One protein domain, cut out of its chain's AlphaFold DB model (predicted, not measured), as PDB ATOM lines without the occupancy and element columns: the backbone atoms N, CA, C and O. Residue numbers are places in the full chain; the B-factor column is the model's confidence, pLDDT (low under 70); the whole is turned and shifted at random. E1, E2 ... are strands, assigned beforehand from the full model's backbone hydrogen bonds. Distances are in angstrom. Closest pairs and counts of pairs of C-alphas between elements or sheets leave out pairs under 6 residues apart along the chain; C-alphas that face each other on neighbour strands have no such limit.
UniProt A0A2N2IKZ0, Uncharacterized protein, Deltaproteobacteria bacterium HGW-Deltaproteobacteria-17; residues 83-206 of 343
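Overview. This is residues 83 to 206 of the 343 residues of an uncharacterized protein of Deltaproteobacteria bacterium HGW-Deltaproteobacteria-17 (UniProt A0A2N2IKZ0). There is little regular structure: a curled four-strand sheet, E1 E5 E4 E3, mixed, stands partly face to face with a three-strand antiparallel sheet, E2 E6 E7, as a loose sandwich among long loops. Residues 199 to 200 and 204 to 205 pair beside E1. The printed part has 124 residues with seven named strands, E1 to E7 in order along the chain, and no named helix; the class is all strand, though the named elements hold only 44 of the 124 residues, and the whole is compact, with a radius of gyration of the C-alphas of 13.6 A and spans of 41 by 32 by 25 A.

Arrangement. E1, residues 83 to 90, is antiparallel to E5, residues 152 to 160; N 85 and O 157 are 2.8 A apart. E5 is parallel to E4, residues 116 to 119, with N 117 and O 158 at 2.8 A. E4 forms a hairpin with E3, residues 108 to 111; N 118 and O 109 are 2.8 A apart. E6, residues 166 to 174, is antiparallel to E2, residues 102 to 106, with N 171 and O 105 at 2.7 A, and forms a hairpin with E7, residues 187 to 191, with N 191 and O 166 at 2.8 A.

Along the chain. E1, 23.3 A long, begins at C-alpha 83 (267.840, 309.197, 261.047). E5 measures 26.2 A and E6 26.3 A. E7 ends at C-alpha 191 (261.210, 314.019, 259.564).

Size, cuts and confidence. The farthest C-alphas, Asn 94 and Ala 163, are 41.7 A apart. The links E1 to E2, E4 to E5 and E6 to E7 are long. The printed part has no cut, and no printed residue is under 70 in pLDDT.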
ATOM      1  N   VAL A  83     268.740 309.925 261.939       97.88
ATOM      2  CA  VAL A  83     267.840 309.197 261.047       97.88
ATOM      3  C   VAL A  83     268.420 309.200 259.632       97.88
ATOM      4  O   VAL A  83     268.990 310.206 259.202       97.88
ATOM      5  N   ALA A  84     268.295 308.076 258.927       98.38
ATOM      6  CA  ALA A  84     268.701 307.947 257.532       98.38
ATOM      7  C   ALA A  84     267.659 308.577 256.595       98.38
ATOM      8  O   ALA A  84     266.453 308.470 256.834       98.38
ATOM      9  N   ILE A  85     268.128 309.216 255.527       98.69
ATOM     10  CA  ILE A  85     267.309 309.842 254.492       98.69
ATOM     11  C   ILE A  85     267.807 309.349 253.137       98.69
ATOM     12  O   ILE A  85     268.989 309.486 252.832       98.69
ATOM     13  N   ASN A  86     266.904 308.783 252.345       98.69
ATOM     14  CA  ASN A  86     267.201 308.176 251.053       98.69
ATOM     15  C   ASN A  86     266.755 309.088 249.907       98.69
ATOM     16  O   ASN A  86     265.602 309.532 249.883       98.69
ATOM     17  N   PHE A  87     267.653 309.302 248.949       98.56
ATOM     18  CA  PHE A  87     267.410 310.016 247.697       98.56
ATOM     19  C   PHE A  87     267.733 309.110 246.507       98.56
ATOM     20  O   PHE A  87     268.642 308.285 246.612       98.56
ATOM     21  N   SER A  88     266.997 309.256 245.397       98.19
ATOM     22  CA  SER A  88     267.228 308.456 244.185       98.19
ATOM     23  C   SER A  88     266.785 309.149 242.888       98.19
ATOM     24  O   SER A  88     265.769 309.853 242.871       98.19
ATOM     25  N   ILE A  89     267.542 308.921 241.811       98.56
ATOM     26  CA  ILE A  89     267.208 309.234 240.417       98.56
ATOM     27  C   ILE A  89     267.345 307.954 239.596       98.56
ATOM     28  O   ILE A  89     268.422 307.373 239.536       98.56
ATOM     29  N   ASP A  90     266.272 307.544 238.938       98.44
ATOM     30  CA  ASP A  90     266.267 306.412 238.014       98.44
ATOM     31  C   ASP A  90     266.600 306.897 236.591       98.44
ATOM     32  O   ASP A  90     265.799 307.602 235.977       98.44
ATOM     33  N   ASP A  91     267.787 306.538 236.087       97.88
ATOM     34  CA  ASP A  91     268.246 306.756 234.704       97.88
ATOM     35  C   ASP A  91     268.349 305.428 233.925       97.88
ATOM     36  O   ASP A  91     269.042 305.329 232.911       97.88
ATOM     37  N   THR A  92     267.663 304.372 234.374       97.81
ATOM     38  CA  THR A  92     267.756 303.029 233.764       97.81
ATOM     39  C   THR A  92     267.382 303.013 232.285       97.81
ATOM     40  O   THR A  92     267.891 302.184 231.523       97.81
ATOM     41  N   ALA A  93     266.502 303.928 231.879       97.12
ATOM     42  CA  ALA A  93     265.978 304.018 230.530       97.12
ATOM     43  C   ALA A  93     266.997 304.546 229.510       97.12
ATOM     44  O   ALA A  93     266.997 304.081 228.369       97.12
ATOM     45  N   ASN A  94     267.852 305.495 229.909       95.62
ATOM     46  CA  ASN A  94     268.760 306.188 228.990       95.62
ATOM     47  C   ASN A  94     270.234 305.901 229.277       95.62
ATOM     48  O   ASN A  94     271.028 305.876 228.338       95.62
ATOM     49  N   GLN A  95     270.591 305.653 230.543       95.88
ATOM     50  CA  GLN A  95     271.950 305.310 230.976       95.88
ATOM     51  C   GLN A  95     272.981 306.351 230.516       95.88
ATOM     52  O   GLN A  95     274.045 306.024 229.988       95.88
ATOM     53  N   THR A  96     272.620 307.625 230.659       94.75
ATOM     54  CA  THR A  96     273.403 308.761 230.156       94.75
ATOM     55  C   THR A  96     274.244 309.426 231.227       94.75
ATOM     56  O   THR A  96     275.234 310.063 230.880       94.75
ATOM     57  N   TYR A  97     273.860 309.306 232.498       95.50
ATOM     58  CA  TYR A  97     274.601 309.893 233.607       95.50
ATOM     59  C   TYR A  97     275.731 308.981 234.078       95.50
ATOM     60  O   TYR A  97     275.635 307.754 234.029       95.50
ATOM     61  N   GLY A  98     276.814 309.607 234.530       94.81
ATOM     62  CA  GLY A  98     277.984 308.982 235.124       94.81
ATOM     63  C   GLY A  98     278.278 309.484 236.541       94.81
ATOM     64  O   GLY A  98     277.611 310.357 237.102       94.81
ATOM     65  N   ALA A  99     279.322 308.909 237.141       94.12
ATOM     66  CA  ALA A  99     279.696 309.199 238.519       94.12
ATOM     67  C   ALA A  99     280.024 310.686 238.722       94.12
ATOM     68  O   ALA A  99     280.902 311.237 238.057       94.12
ATOM     69  N   GLY A 100     279.354 311.321 239.687       93.44
ATOM     70  CA  GLY A 100     279.565 312.734 240.013       93.44
ATOM     71  C   GLY A 100     278.703 313.724 239.227       93.44
ATOM     72  O   GLY A 100     278.811 314.924 239.467       93.44
ATOM     73  N   GLU A 101     277.845 313.251 238.322       96.19
ATOM     74  CA  GLU A 101     277.060 314.116 237.431       96.19
ATOM     75  C   GLU A 101     275.655 314.443 237.949       96.19
ATOM     76  O   GLU A 101     274.924 315.179 237.292       96.19
ATOM     77  N   LEU A 102     275.278 313.937 239.125       98.19
ATOM     78  CA  LEU A 102     273.965 314.154 239.732       98.19
ATOM     79  C   LEU A 102     274.109 314.572 241.193       98.19
ATOM     80  O   LEU A 102     274.856 313.953 241.954       98.19
ATOM     81  N   GLN A 103     273.365 315.600 241.605       98.06
ATOM     82  CA  GLN A 103     273.300 316.044 243.001       98.06
ATOM     83  C   GLN A 103     271.861 316.296 243.456       98.06
ATOM     84  O   GLN A 103     271.036 316.836 242.713       98.06
ATOM     85  N   TRP A 104     271.574 315.973 244.719       98.25
ATOM     86  CA  TRP A 104     270.277 316.235 245.342       98.25
ATOM     87  C   TRP A 104     270.285 317.604 246.021       98.25
ATOM     88  O   TRP A 104     270.853 317.785 247.096       98.25
ATOM     89  N   LYS A 105     269.676 318.603 245.392       98.12
ATOM     90  CA  LYS A 105     269.728 319.993 245.854       98.12
ATOM     91  C   LYS A 105     268.515 320.322 246.711       98.12
ATOM     92  O   LYS A 105     267.395 320.123 246.268       98.12
ATOM     93  N   GLY A 106     268.699 320.891 247.900       97.81
ATOM     94  CA  GLY A 106     267.564 321.203 248.768       97.81
ATOM     95  C   GLY A 106     267.841 322.206 249.872       97.81
ATOM     96  O   GLY A 106     268.892 322.847 249.910       97.81
ATOM     97  N   SER A 107     266.881 322.328 250.787       98.44
ATOM     98  CA  SER A 107     266.927 323.201 251.962       98.44
ATOM     99  C   SER A 107     267.838 322.641 253.069       98.44
ATOM    100  O   SER A 107     267.446 322.524 254.238       98.44
ATOM    101  N   PHE A 108     269.042 322.223 252.690       98.38
ATOM    102  CA  PHE A 108     270.045 321.619 253.551       98.38
ATOM    103  C   PHE A 108     271.458 321.856 253.006       98.38
ATOM    104  O   PHE A 108     271.666 322.052 251.810       98.38
ATOM    105  N   ALA A 109     272.427 321.793 253.912       98.12
ATOM    106  CA  ALA A 109     273.844 321.678 253.604       98.12
ATOM    107  C   ALA A 109     274.325 320.273 253.979       98.12
ATOM    108  O   ALA A 109     273.924 319.742 255.018       98.12
ATOM    109  N   TYR A 110     275.177 319.691 253.143       98.12
ATOM    110  CA  TYR A 110     275.713 318.342 253.279       98.12
ATOM    111  C   TYR A 110     277.212 318.364 253.583       98.12
ATOM    112  O   TYR A 110     277.965 319.112 252.964       98.12
ATOM    113  N   ASP A 111     277.628 317.524 254.527       96.12
ATOM    114  CA  ASP A 111     279.026 317.229 254.834       96.12
ATOM    115  C   ASP A 111     279.362 315.827 254.306       96.12
ATOM    116  O   ASP A 111     278.774 314.840 254.744       96.12
ATOM    117  N   ASP A 112     280.284 315.737 253.350       90.88
ATOM    118  CA  ASP A 112     280.616 314.507 252.618       90.88
ATOM    119  C   ASP A 112     281.383 313.474 253.454       90.88
ATOM    120  O   ASP A 112     281.260 312.272 253.220       90.88
ATOM    121  N   ILE A 113     282.123 313.923 254.468       87.38
ATOM    122  CA  ILE A 113     282.888 313.054 255.369       87.38
ATOM    123  C   ILE A 113     281.955 312.343 256.356       87.38
ATOM    124  O   ILE A 113     282.044 311.132 256.557       87.38
ATOM    125  N   SER A 114     281.075 313.097 257.013       90.62
ATOM    126  CA  SER A 114     280.144 312.575 258.023       90.62
ATOM    127  C   SER A 114     278.819 312.091 257.436       90.62
ATOM    128  O   SER A 114     278.042 311.442 258.140       90.62
ATOM    129  N   ARG A 115     278.561 312.412 256.164       96.88
ATOM    130  CA  ARG A 115     277.290 312.232 255.454       96.88
ATOM    131  C   ARG A 115     276.097 312.895 256.153       96.88
ATOM    132  O   ARG A 115     274.959 312.441 256.013       96.88
ATOM    133  N   LEU A 116     276.343 313.947 256.937       97.62
ATOM    134  CA  LEU A 116     275.307 314.644 257.697       97.62
ATOM    135  C   LEU A 116     274.700 315.796 256.902       97.62
ATOM    136  O   LEU A 116     275.403 316.593 256.283       97.62
ATOM    137  N   LEU A 117     273.383 315.927 257.011       98.38
ATOM    138  CA  LEU A 117     272.650 317.123 256.648       98.38
ATOM    139  C   LEU A 117     272.560 318.081 257.835       98.38
ATOM    140  O   LEU A 117     272.336 317.687 258.982       98.38
ATOM    141  N   THR A 118     272.644 319.370 257.533       97.31
ATOM    142  CA  THR A 118     272.202 320.462 258.403       97.31
ATOM    143  C   THR A 118     271.099 321.221 257.685       97.31
ATOM    144  O   THR A 118     271.218 321.485 256.493       97.31
ATOM    145  N   PHE A 119     270.026 321.586 258.391       97.56
ATOM    146  CA  PHE A 119     268.955 322.377 257.788       97.56
ATOM    147  C   PHE A 119     269.485 323.740 257.324       97.56
ATOM    148  O   PHE A 119     270.077 324.479 258.113       97.56
ATOM    149  N   ASP A 120     269.224 324.079 256.064       97.56
ATOM    150  CA  ASP A 120     269.600 325.351 255.456       97.56
ATOM    151  C   ASP A 120     268.499 325.832 254.507       97.56
ATOM    152  O   ASP A 120     268.459 325.498 253.325       97.56
ATOM    153  N   GLY A 121     267.607 326.679 255.020       96.44
ATOM    154  CA  GLY A 121     266.537 327.274 254.222       96.44
ATOM    155  C   GLY A 121     267.016 328.237 253.127       96.44
ATOM    156  O   GLY A 121     266.186 328.691 252.343       96.44
ATOM    157  N   ALA A 122     268.310 328.576 253.064       97.06
ATOM    158  CA  ALA A 122     268.866 329.434 252.020       97.06
ATOM    159  C   ALA A 122     269.325 328.663 250.772       97.06
ATOM    160  O   ALA A 122     269.625 329.311 249.770       97.06
ATOM    161  N   TRP A 123     269.344 327.322 250.811       97.06
ATOM    162  CA  TRP A 123     269.784 326.480 249.692       97.06
ATOM    163  C   TRP A 123     271.187 326.882 249.212       97.06
ATOM    164  O   TRP A 123     271.410 327.182 248.034       97.06
ATOM    165  N   MET A 124     272.143 326.953 250.142       95.00
ATOM    166  CA  MET A 124     273.528 327.302 249.816       95.00
ATOM    167  C   MET A 124     274.386 326.072 249.510       95.00
ATOM    168  O   MET A 124     275.391 326.196 248.807       95.00
ATOM    169  N   GLY A 125     273.983 324.894 249.989       95.56
ATOM    170  CA  GLY A 125     274.763 323.665 249.889       95.56
ATOM    171  C   GLY A 125     275.940 323.620 250.882       95.56
ATOM    172  O   GLY A 125     275.984 324.423 251.819       95.56
ATOM    173  N   PRO A 126     276.902 322.689 250.718       96.94
ATOM    174  CA  PRO A 126     277.034 321.736 249.609       96.94
ATOM    175  C   PRO A 126     275.872 320.739 249.536       96.94
ATOM    176  O   PRO A 126     275.109 320.607 250.490       96.94
ATOM    177  N   TYR A 127     275.741 320.041 248.409       98.12
ATOM    178  CA  TYR A 127     274.684 319.055 248.167       98.12
ATOM    179  C   TYR A 127     275.274 317.649 248.048       98.12
ATOM    180  O   TYR A 127     276.393 317.520 247.549       98.12
ATOM    181  N   PRO A 128     274.559 316.601 248.491       97.88
ATOM    182  CA  PRO A 128     275.002 315.235 248.293       97.88
ATOM    183  C   PRO A 128     274.974 314.886 246.804       97.88
ATOM    184  O   PRO A 128     273.964 315.066 246.120       97.88
ATOM    185  N   THR A 129     276.106 314.389 246.322       97.94
ATOM    186  CA  THR A 129     276.230 313.725 245.026       97.94
ATOM    187  C   THR A 129     275.540 312.363 245.091       97.94
ATOM    188  O   THR A 129     275.553 311.720 246.141       97.94
ATOM    189  N   LEU A 130     274.910 311.939 243.996       98.44
ATOM    190  CA  LEU A 130     274.316 310.609 243.876       98.44
ATOM    191  C   LEU A 130     275.318 309.634 243.251       98.44
ATOM    192  O   LEU A 130     276.197 310.023 242.479       98.44
ATOM    193  N   HIS A 131     275.169 308.361 243.594       97.38
ATOM    194  CA  HIS A 131     276.101 307.290 243.269       97.38
ATOM    195  C   HIS A 131     275.355 306.067 242.740       97.38
ATOM    196  O   HIS A 131     274.199 305.869 243.080       97.38
ATOM    197  N   ASP A 132     276.041 305.250 241.955       97.56
ATOM    198  CA  ASP A 132     275.565 303.946 241.484       97.56
ATOM    199  C   ASP A 132     276.609 302.884 241.885       97.56
ATOM    200  O   ASP A 132     277.326 302.302 241.068       97.56
ATOM    201  N   ASP A 133     276.840 302.777 243.197       95.94
ATOM    202  CA  ASP A 133     277.933 302.020 243.817       95.94
ATOM    203  C   ASP A 133     277.475 301.052 244.921       95.94
ATOM    204  O   ASP A 133     278.287 300.476 245.654       95.94
ATOM    205  N   GLY A 134     276.170 300.807 244.993       95.69
ATOM    206  CA  GLY A 134     275.530 299.890 245.914       95.69
ATOM    207  C   GLY A 134     275.214 300.508 247.278       95.69
ATOM    208  O   GLY A 134     275.461 301.686 247.554       95.69
ATOM    209  N   PRO A 135     274.644 299.700 248.185       95.81
ATOM    210  CA  PRO A 135     274.035 300.216 249.394       95.81
ATOM    211  C   PRO A 135     275.089 300.701 250.394       95.81
ATOM    212  O   PRO A 135     276.139 300.079 250.588       95.81
ATOM    213  N   TRP A 136     274.766 301.766 251.128       94.06
ATOM    214  CA  TRP A 136     275.630 302.360 252.149       94.06
ATOM    215  C   TRP A 136     276.003 301.382 253.270       94.06
ATOM    216  O   TRP A 136     277.076 301.490 253.864       94.06
ATOM    217  N   THR A 137     275.152 300.389 253.529       89.56
ATOM    218  CA  THR A 137     275.382 299.318 254.510       89.56
ATOM    219  C   THR A 137     276.375 298.253 254.034       89.56
ATOM    220  O   THR A 137     276.860 297.472 254.853       89.56
ATOM    221  N   ALA A 138     276.710 298.227 252.739       88.69
ATOM    222  CA  ALA A 138     277.698 297.329 252.136       88.69
ATOM    223  C   ALA A 138     278.909 298.082 251.555       88.69
ATOM    224  O   ALA A 138     279.663 297.532 250.757       88.69
ATOM    225  N   GLY A 139     279.118 299.328 251.989       85.81
ATOM    226  CA  GLY A 139     280.286 300.126 251.632       85.81
ATOM    227  C   GLY A 139     280.117 301.081 250.452       85.81
ATOM    228  O   GLY A 139     281.100 301.738 250.114       85.81
ATOM    229  N   GLY A 140     278.918 301.189 249.874       92.94
ATOM    230  CA  GLY A 140     278.578 302.210 248.882       92.94
ATOM    231  C   GLY A 140     277.970 303.470 249.506       92.94
ATOM    232  O   GLY A 140     278.271 303.856 250.653       92.94
ATOM    233  N   HIS A 141     277.088 304.122 248.761       95.44
ATOM    234  CA  HIS A 141     276.405 305.349 249.169       95.44
ATOM    235  C   HIS A 141     274.889 305.236 249.126       95.44
ATOM    236  O   HIS A 141     274.228 306.025 249.793       95.44
ATOM    237  N   GLU A 142     274.335 304.275 248.405       97.75
ATOM    238  CA  GLU A 142     272.917 304.240 248.067       97.75
ATOM    239  C   GLU A 142     272.019 303.642 249.163       97.75
ATOM    240  O   GLU A 142     272.527 303.038 250.111       97.75
ATOM    241  N   PRO A 143     270.681 303.764 249.057       97.44
ATOM    242  CA  PRO A 143     269.743 303.114 249.971       97.44
ATOM    243  C   PRO A 143     269.963 301.607 250.147       97.44
ATOM    244  O   PRO A 143     270.452 300.902 249.268       97.44
ATOM    245  N   GLU A 144     269.580 301.086 251.316       94.06
ATOM    246  CA  GLU A 144     269.656 299.646 251.582       94.06
ATOM    247  C   GLU A 144     268.839 298.861 250.542       94.06
ATOM    248  O   GLU A 144     267.649 299.109 250.357       94.06
ATOM    249  N   GLY A 145     269.485 297.895 249.883       92.31
ATOM    250  CA  GLY A 145     268.882 297.087 248.822       92.31
ATOM    251  C   GLY A 145     269.186 297.550 247.394       92.31
ATOM    252  O   GLY A 145     268.853 296.802 246.476       92.31
ATOM    253  N   SER A 146     269.838 298.704 247.206       96.12
ATOM    254  CA  SER A 146     270.346 299.147 245.898       96.12
ATOM    255  C   SER A 146     271.342 298.162 245.281       96.12
ATOM    256  O   SER A 146     271.994 297.386 245.993       96.12
ATOM    257  N   VAL A 147     271.475 298.196 243.954       95.56
ATOM    258  CA  VAL A 147     272.395 297.351 243.187       95.56
ATOM    259  C   VAL A 147     273.371 298.246 242.436       95.56
ATOM    260  O   VAL A 147     272.962 299.021 241.597       95.56
ATOM    261  N   ALA A 148     274.670 298.085 242.689       95.69
ATOM    262  CA  ALA A 148     275.686 298.848 241.969       95.69
ATOM    263  C   ALA A 148     275.654 298.570 240.452       95.69
ATOM    264  O   ALA A 148     275.621 297.405 240.032       95.69
ATOM    265  N   GLY A 149     275.773 299.627 239.655       96.06
ATOM    266  CA  GLY A 149     275.760 299.607 238.195       96.06
ATOM    267  C   GLY A 149     274.382 299.351 237.585       96.06
ATOM    268  O   GLY A 149     274.319 298.811 236.477       96.06
ATOM    269  N   ASP A 150     273.293 299.639 238.303       97.69
ATOM    270  CA  ASP A 150     271.928 299.450 237.800       97.69
ATOM    271  C   ASP A 150     271.328 300.712 237.157       97.69
ATOM    272  O   ASP A 150     270.232 300.633 236.602       97.69
ATOM    273  N   HIS A 151     272.068 301.828 237.136       97.38
ATOM    274  CA  HIS A 151     271.648 303.149 236.661       97.38
ATOM    275  C   HIS A 151     270.509 303.790 237.469       97.38
ATOM    276  O   HIS A 151     269.883 304.753 237.011       97.38
ATOM    277  N   ILE A 152     270.263 303.309 238.688       98.50
ATOM    278  CA  ILE A 152     269.480 304.005 239.702       98.50
ATOM    279  C   ILE A 152     270.469 304.695 240.633       98.50
ATOM    280  O   ILE A 152     271.024 304.123 241.557       98.50
ATOM    281  N   TRP A 153     270.677 305.980 240.393       98.62
ATOM    282  CA  TRP A 153     271.586 306.792 241.179       98.62
ATOM    283  C   TRP A 153     270.962 307.079 242.538       98.62
ATOM    284  O   TRP A 153     269.856 307.611 242.611       98.62
ATOM    285  N   GLY A 154     271.664 306.788 243.624       98.44
ATOM    286  CA  GLY A 154     271.166 306.953 244.979       98.44
ATOM    287  C   GLY A 154     272.180 307.559 245.939       98.44
ATOM    288  O   GLY A 154     273.388 307.583 245.710       98.44
ATOM    289  N   VAL A 155     271.671 308.064 247.058       98.50
ATOM    290  CA  VAL A 155     272.495 308.385 248.225       98.50
ATOM    291  C   VAL A 155     271.650 308.320 249.495       98.50
ATOM    292  O   VAL A 155     270.529 308.832 249.547       98.50
ATOM    293  N   THR A 156     272.198 307.701 250.534       98.56
ATOM    294  CA  THR A 156     271.694 307.769 251.901       98.56
ATOM    295  C   THR A 156     272.546 308.733 252.709       98.56
ATOM    296  O   THR A 156     273.757 308.558 252.872       98.56
ATOM    297  N   VAL A 157     271.877 309.736 253.263       98.50
ATOM    298  CA  VAL A 157     272.460 310.739 254.155       98.50
ATOM    299  C   VAL A 157     271.800 310.671 255.526       98.50
ATOM    300  O   VAL A 157     270.801 309.979 255.719       98.50
ATOM    301  N   PHE A 158     272.346 311.397 256.495       98.62
ATOM    302  CA  PHE A 158     271.892 311.334 257.881       98.62
ATOM    303  C   PHE A 158     271.518 312.709 258.405       98.62
ATOM    304  O   PHE A 158     272.147 313.709 258.080       98.62
ATOM    305  N   PHE A 159     270.512 312.771 259.265       98.38
ATOM    306  CA  PHE A 159     270.130 314.000 259.950       98.38
ATOM    307  C   PHE A 159     269.950 313.726 261.434       98.38
ATOM    308  O   PHE A 159     269.428 312.676 261.809       98.38
ATOM    309  N   ALA A 160     270.379 314.654 262.290       97.81
ATOM    310  CA  ALA A 160     270.171 314.528 263.730       97.81
ATOM    311  C   ALA A 160     268.675 314.361 264.027       97.81
ATOM    312  O   ALA A 160     267.861 315.146 263.538       97.81
ATOM    313  N   VAL A 161     268.308 313.351 264.823       97.50
ATOM    314  CA  VAL A 161     266.902 313.078 265.146       97.50
ATOM    315  C   VAL A 161     266.292 314.335 265.769       97.50
ATOM    316  O   VAL A 161     266.736 314.772 266.838       97.50
ATOM    317  N   PRO A 162     265.291 314.959 265.126       96.00
ATOM    318  CA  PRO A 162     264.883 316.278 265.551       96.00
ATOM    319  C   PRO A 162     263.953 316.191 266.765       96.00
ATOM    320  O   PRO A 162     263.179 315.248 266.937       96.00
ATOM    321  N   ALA A 163     264.013 317.207 267.626       95.94
ATOM    322  CA  ALA A 163     263.116 317.323 268.781       95.94
ATOM    323  C   ALA A 163     261.688 317.746 268.385       95.94
ATOM    324  O   ALA A 163     260.755 317.612 269.176       95.94
ATOM    325  N   GLN A 164     261.530 318.295 267.182       96.75
ATOM    326  CA  GLN A 164     260.265 318.698 266.580       96.75
ATOM    327  C   GLN A 164     260.249 318.240 265.128       96.75
ATOM    328  O   GLN A 164     261.299 318.041 264.527       96.75
ATOM    329  N   GLU A 165     259.058 318.084 264.567       97.62
ATOM    330  CA  GLU A 165     258.920 317.804 263.146       97.62
ATOM    331  C   GLU A 165     259.681 318.843 262.308       97.62
ATOM    332  O   GLU A 165     259.593 320.045 262.566       97.62
ATOM    333  N   THR A 166     260.468 318.368 261.344       97.81
ATOM    334  CA  THR A 166     261.274 319.213 260.456       97.81
ATOM    335  C   THR A 166     260.980 318.837 259.012       97.81
ATOM    336  O   THR A 166     261.077 317.666 258.650       97.81
ATOM    337  N   THR A 167     260.634 319.826 258.192       98.31
ATOM    338  CA  THR A 167     260.317 319.644 256.771       98.31
ATOM    339  C   THR A 167     261.412 320.248 255.914       98.31
ATOM    340  O   THR A 167     261.866 321.357 256.189       98.31
ATOM    341  N   PHE A 168     261.795 319.524 254.870       98.50
ATOM    342  CA  PHE A 168     262.750 319.959 253.862       98.50
ATOM    343  C   PHE A 168     262.056 320.088 252.509       98.50
ATOM    344  O   PHE A 168     261.082 319.387 252.225       98.50
ATOM    345  N   GLU A 169     262.590 320.968 251.674       98.44
ATOM    346  CA  GLU A 169     262.268 321.051 250.254       98.44
ATOM    347  C   GLU A 169     263.503 320.690 249.430       98.44
ATOM    348  O   GLU A 169     264.634 320.890 249.883       98.44
ATOM    349  N   TYR A 170     263.300 320.141 248.238       98.44
ATOM    350  CA  TYR A 170     264.391 319.690 247.382       98.44
ATOM    351  C   TYR A 170     264.027 319.674 245.892       98.44
ATOM    352  O   TYR A 170     262.883 319.870 245.489       98.44
ATOM    353  N   GLY A 171     265.048 319.423 245.086       98.25
ATOM    354  CA  GLY A 171     265.014 318.972 243.709       98.25
ATOM    355  C   GLY A 171     266.366 318.340 243.369       98.25
ATOM    356  O   GLY A 171     267.092 317.874 244.248       98.25
ATOM    357  N   ALA A 172     266.727 318.353 242.096       98.06
ATOM    358  CA  ALA A 172     267.921 317.711 241.570       98.06
ATOM    359  C   ALA A 172     268.625 318.639 240.583       98.06
ATOM    360  O   ALA A 172     267.980 319.424 239.874       98.06
ATOM    361  N   VAL A 173     269.951 318.543 240.553       96.94
ATOM    362  CA  VAL A 173     270.799 319.246 239.591       96.94
ATOM    363  C   VAL A 173     271.801 318.298 238.942       96.94
ATOM    364  O   VAL A 173     272.163 317.282 239.537       96.94
ATOM    365  N   ASP A 174     272.252 318.654 237.742       93.94
ATOM    366  CA  ASP A 174     273.385 317.989 237.094       93.94
ATOM    367  C   ASP A 174     274.736 318.410 237.717       93.94
ATOM    368  O   ASP A 174     274.809 319.290 238.582       93.94
ATOM    369  N   GLY A 175     275.832 317.808 237.247       86.69
ATOM    370  CA  GLY A 175     277.197 318.096 237.704       86.69
ATOM    371  C   GLY A 175     277.683 319.521 237.406       86.69
ATOM    372  O   GLY A 175     278.731 319.931 237.907       86.69
ATOM    373  N   GLN A 176     276.945 320.297 236.606       86.81
ATOM    374  CA  GLN A 176     277.202 321.714 236.341       86.81
ATOM    375  C   GLN A 176     276.288 322.637 237.168       86.81
ATOM    376  O   GLN A 176     276.459 323.859 237.154       86.81
ATOM    377  N   GLY A 177     275.361 322.066 237.940       91.06
ATOM    378  CA  GLY A 177     274.419 322.778 238.791       91.06
ATOM    379  C   GLY A 177     273.146 323.238 238.077       91.06
ATOM    380  O   GLY A 177     272.395 324.028 238.661       91.06
ATOM    381  N   HIS A 178     272.883 322.783 236.847       91.12
ATOM    382  CA  HIS A 178     271.624 323.067 236.163       91.12
ATOM    383  C   HIS A 178     270.485 322.278 236.796       91.12
ATOM    384  O   HIS A 178     270.647 321.132 237.194       91.12
ATOM    385  N   TRP A 179     269.315 322.902 236.885       94.62
ATOM    386  CA  TRP A 179     268.130 322.279 237.460       94.62
ATOM    387  C   TRP A 179     267.538 321.232 236.515       94.62
ATOM    388  O   TRP A 179     267.166 321.577 235.396       94.62
ATOM    389  N   ILE A 180     267.419 319.989 236.988       94.38
ATOM    390  CA  ILE A 180     266.881 318.859 236.206       94.38
ATOM    391  C   ILE A 180     265.600 318.265 236.805       94.38
ATOM    392  O   ILE A 180     264.986 317.400 236.195       94.38
ATOM    393  N   TRP A 181     265.178 318.722 237.987       95.75
ATOM    394  CA  TRP A 181     263.954 318.236 238.626       95.75
ATOM    395  C   TRP A 181     262.706 318.600 237.822       95.75
ATOM    396  O   TRP A 181     262.474 319.775 237.526       95.75
ATOM    397  N   THR A 182     261.890 317.588 237.526       90.81
ATOM    398  CA  THR A 182     260.717 317.680 236.641       90.81
ATOM    399  C   THR A 182     259.379 317.799 237.372       90.81
ATOM    400  O   THR A 182     258.347 317.942 236.718       90.81
ATOM    401  N   GLY A 183     259.359 317.763 238.708       89.56
ATOM    402  CA  GLY A 183     258.123 317.945 239.472       89.56
ATOM    403  C   GLY A 183     257.531 319.351 239.309       89.56
ATOM    404  O   GLY A 183     258.263 320.341 239.265       89.56
ATOM    405  N   ASP A 184     256.195 319.447 239.288       89.06
ATOM    406  CA  ASP A 184     255.451 320.720 239.185       89.06
ATOM    407  C   ASP A 184     255.798 321.714 240.310       89.06
ATOM    408  O   ASP A 184     255.655 322.933 240.167       89.06
ATOM    409  N   THR A 185     256.244 321.188 241.450       94.69
ATOM    410  CA  THR A 185     256.811 321.933 242.571       94.69
ATOM    411  C   THR A 185     258.116 321.285 243.016       94.69
ATOM    412  O   THR A 185     258.421 320.144 242.653       94.69
ATOM    413  N   ASN A 186     258.861 321.985 243.875       97.25
ATOM    414  CA  ASN A 186     259.913 321.350 244.665       97.25
ATOM    415  C   ASN A 186     259.352 320.094 245.349       97.25
ATOM    416  O   ASN A 186     258.211 320.098 245.827       97.25
ATOM    417  N   GLY A 187     260.162 319.042 245.404       97.81
ATOM    418  CA  GLY A 187     259.877 317.898 246.254       97.81
ATOM    419  C   GLY A 187     259.943 318.299 247.725       97.81
ATOM    420  O   GLY A 187     260.559 319.306 248.090       97.81
ATOM    421  N   SER A 188     259.300 317.521 248.593       97.75
ATOM    422  CA  SER A 188     259.347 317.749 250.036       97.75
ATOM    423  C   SER A 188     259.294 316.442 250.814       97.75
ATOM    424  O   SER A 188     258.615 315.495 250.423       97.75
ATOM    425  N   PHE A 189     260.018 316.387 251.930       97.69
ATOM    426  CA  PHE A 189     259.914 315.303 252.902       97.69
ATOM    427  C   PHE A 189     259.933 315.866 254.321       97.69
ATOM    428  O   PHE A 189     260.467 316.948 254.585       97.69
ATOM    429  N   THR A 190     259.367 315.103 255.252       98.12
ATOM    430  CA  THR A 190     259.248 315.493 256.654       98.12
ATOM    431  C   THR A 190     259.851 314.424 257.548       98.12
ATOM    432  O   THR A 190     259.582 313.236 257.386       98.12
ATOM    433  N   ILE A 191     260.643 314.865 258.520       98.06
ATOM    434  CA  ILE A 191     261.210 314.019 259.564       98.06
ATOM    435  C   ILE A 191     260.419 314.258 260.856       98.06
ATOM    436  O   ILE A 191     260.481 315.365 261.405       98.06
ATOM    437  N   PRO A 192     259.689 313.252 261.371       97.31
ATOM    438  CA  PRO A 192     258.990 313.363 262.644       97.31
ATOM    439  C   PRO A 192     259.941 313.587 263.823       97.31
ATOM    440  O   PRO A 192     261.088 313.135 263.829       97.31
ATOM    441  N   ALA A 193     259.429 314.217 264.881       97.12
ATOM    442  CA  ALA A 193     260.154 314.310 266.141       97.12
ATOM    443  C   ALA A 193     260.454 312.907 266.700       97.12
ATOM    444  O   ALA A 193     259.542 312.091 266.836       97.12
ATOM    445  N   GLY A 194     261.710 312.632 267.057       94.56
ATOM    446  CA  GLY A 194     262.090 311.319 267.591       94.56
ATOM    447  C   GLY A 194     262.049 310.175 266.565       94.56
ATOM    448  O   GLY A 194     261.877 309.025 266.967       94.56
ATOM    449  N   ALA A 195     262.150 310.475 265.264       95.56
ATOM    450  CA  ALA A 195     262.188 309.466 264.207       95.56
ATOM    451  C   ALA A 195     263.276 308.402 264.450       95.56
ATOM    452  O   ALA A 195     264.382 308.711 264.888       95.56
ATOM    453  N   THR A 196     262.935 307.148 264.156       92.75
ATOM    454  CA  THR A 196     263.827 305.977 264.276       92.75
ATOM    455  C   THR A 196     263.911 305.166 262.985       92.75
ATOM    456  O   THR A 196     264.893 304.465 262.774       92.75
ATOM    457  N   GLU A 197     262.912 305.298 262.115       94.19
ATOM    458  CA  GLU A 197     262.856 304.661 260.801       94.19
ATOM    459  C   GLU A 197     263.438 305.588 259.734       94.19
ATOM    460  O   GLU A 197     263.307 306.812 259.834       94.19
ATOM    461  N   ALA A 198     264.039 305.004 258.696       96.44
ATOM    462  CA  ALA A 198     264.539 305.759 257.555       96.44
ATOM    463  C   ALA A 198     263.403 306.500 256.828       96.44
ATOM    464  O   ALA A 198     262.294 305.986 256.671       96.44
ATOM    465  N   VAL A 199     263.703 307.703 256.341       98.19
ATOM    466  CA  VAL A 199     262.807 308.495 255.495       98.19
ATOM    467  C   VAL A 199     263.262 308.353 254.048       98.19
ATOM    468  O   VAL A 199     264.445 308.477 253.755       98.19
ATOM    469  N   THR A 200     262.339 308.101 253.127       98.06
ATOM    470  CA  THR A 200     262.644 308.078 251.689       98.06
ATOM    471  C   THR A 200     261.953 309.258 251.037       98.06
ATOM    472  O   THR A 200     260.732 309.384 251.144       98.06
ATOM    473  N   ALA A 201     262.734 310.148 250.429       98.00
ATOM    474  CA  ALA A 201     262.179 311.233 249.638       98.00
ATOM    475  C   ALA A 201     261.613 310.674 248.329       98.00
ATOM    476  O   ALA A 201     262.086 309.654 247.827       98.00
ATOM    477  N   GLU A 202     260.610 311.344 247.767       97.31
ATOM    478  CA  GLU A 202     260.130 311.019 246.426       97.31
ATOM    479  C   GLU A 202     261.279 311.190 245.423       97.31
ATOM    480  O   GLU A 202     261.905 312.254 245.372       97.31
ATOM    481  N   GLY A 203     261.574 310.111 244.696       96.38
ATOM    482  CA  GLY A 203     262.612 310.062 243.672       96.38
ATOM    483  C   GLY A 203     262.210 310.789 242.389       96.38
ATOM    484  O   GLY A 203     261.103 311.310 242.269       96.38
ATOM    485  N   MET A 204     263.111 310.786 241.409       96.75
ATOM    486  CA  MET A 204     262.831 311.227 240.040       96.75
ATOM    487  C   MET A 204     263.144 310.093 239.067       96.75
ATOM    488  O   MET A 204     264.165 309.432 239.219       96.75
ATOM    489  N   THR A 205     262.307 309.897 238.053       97.12
ATOM    490  CA  THR A 205     262.601 308.990 236.935       97.12
ATOM    491  C   THR A 205     262.868 309.818 235.689       97.12
ATOM    492  O   THR A 205     262.085 310.707 235.348       97.12
ATOM    493  N   ILE A 206     263.990 309.551 235.025       95.19
ATOM    494  CA  ILE A 206     264.315 310.127 233.725       95.19
ATOM    495  C   ILE A 206     263.711 309.197 232.676       95.19
ATOM    496  O   ILE A 206     264.199 308.096 232.430       95.19
TER     497      ILE A 206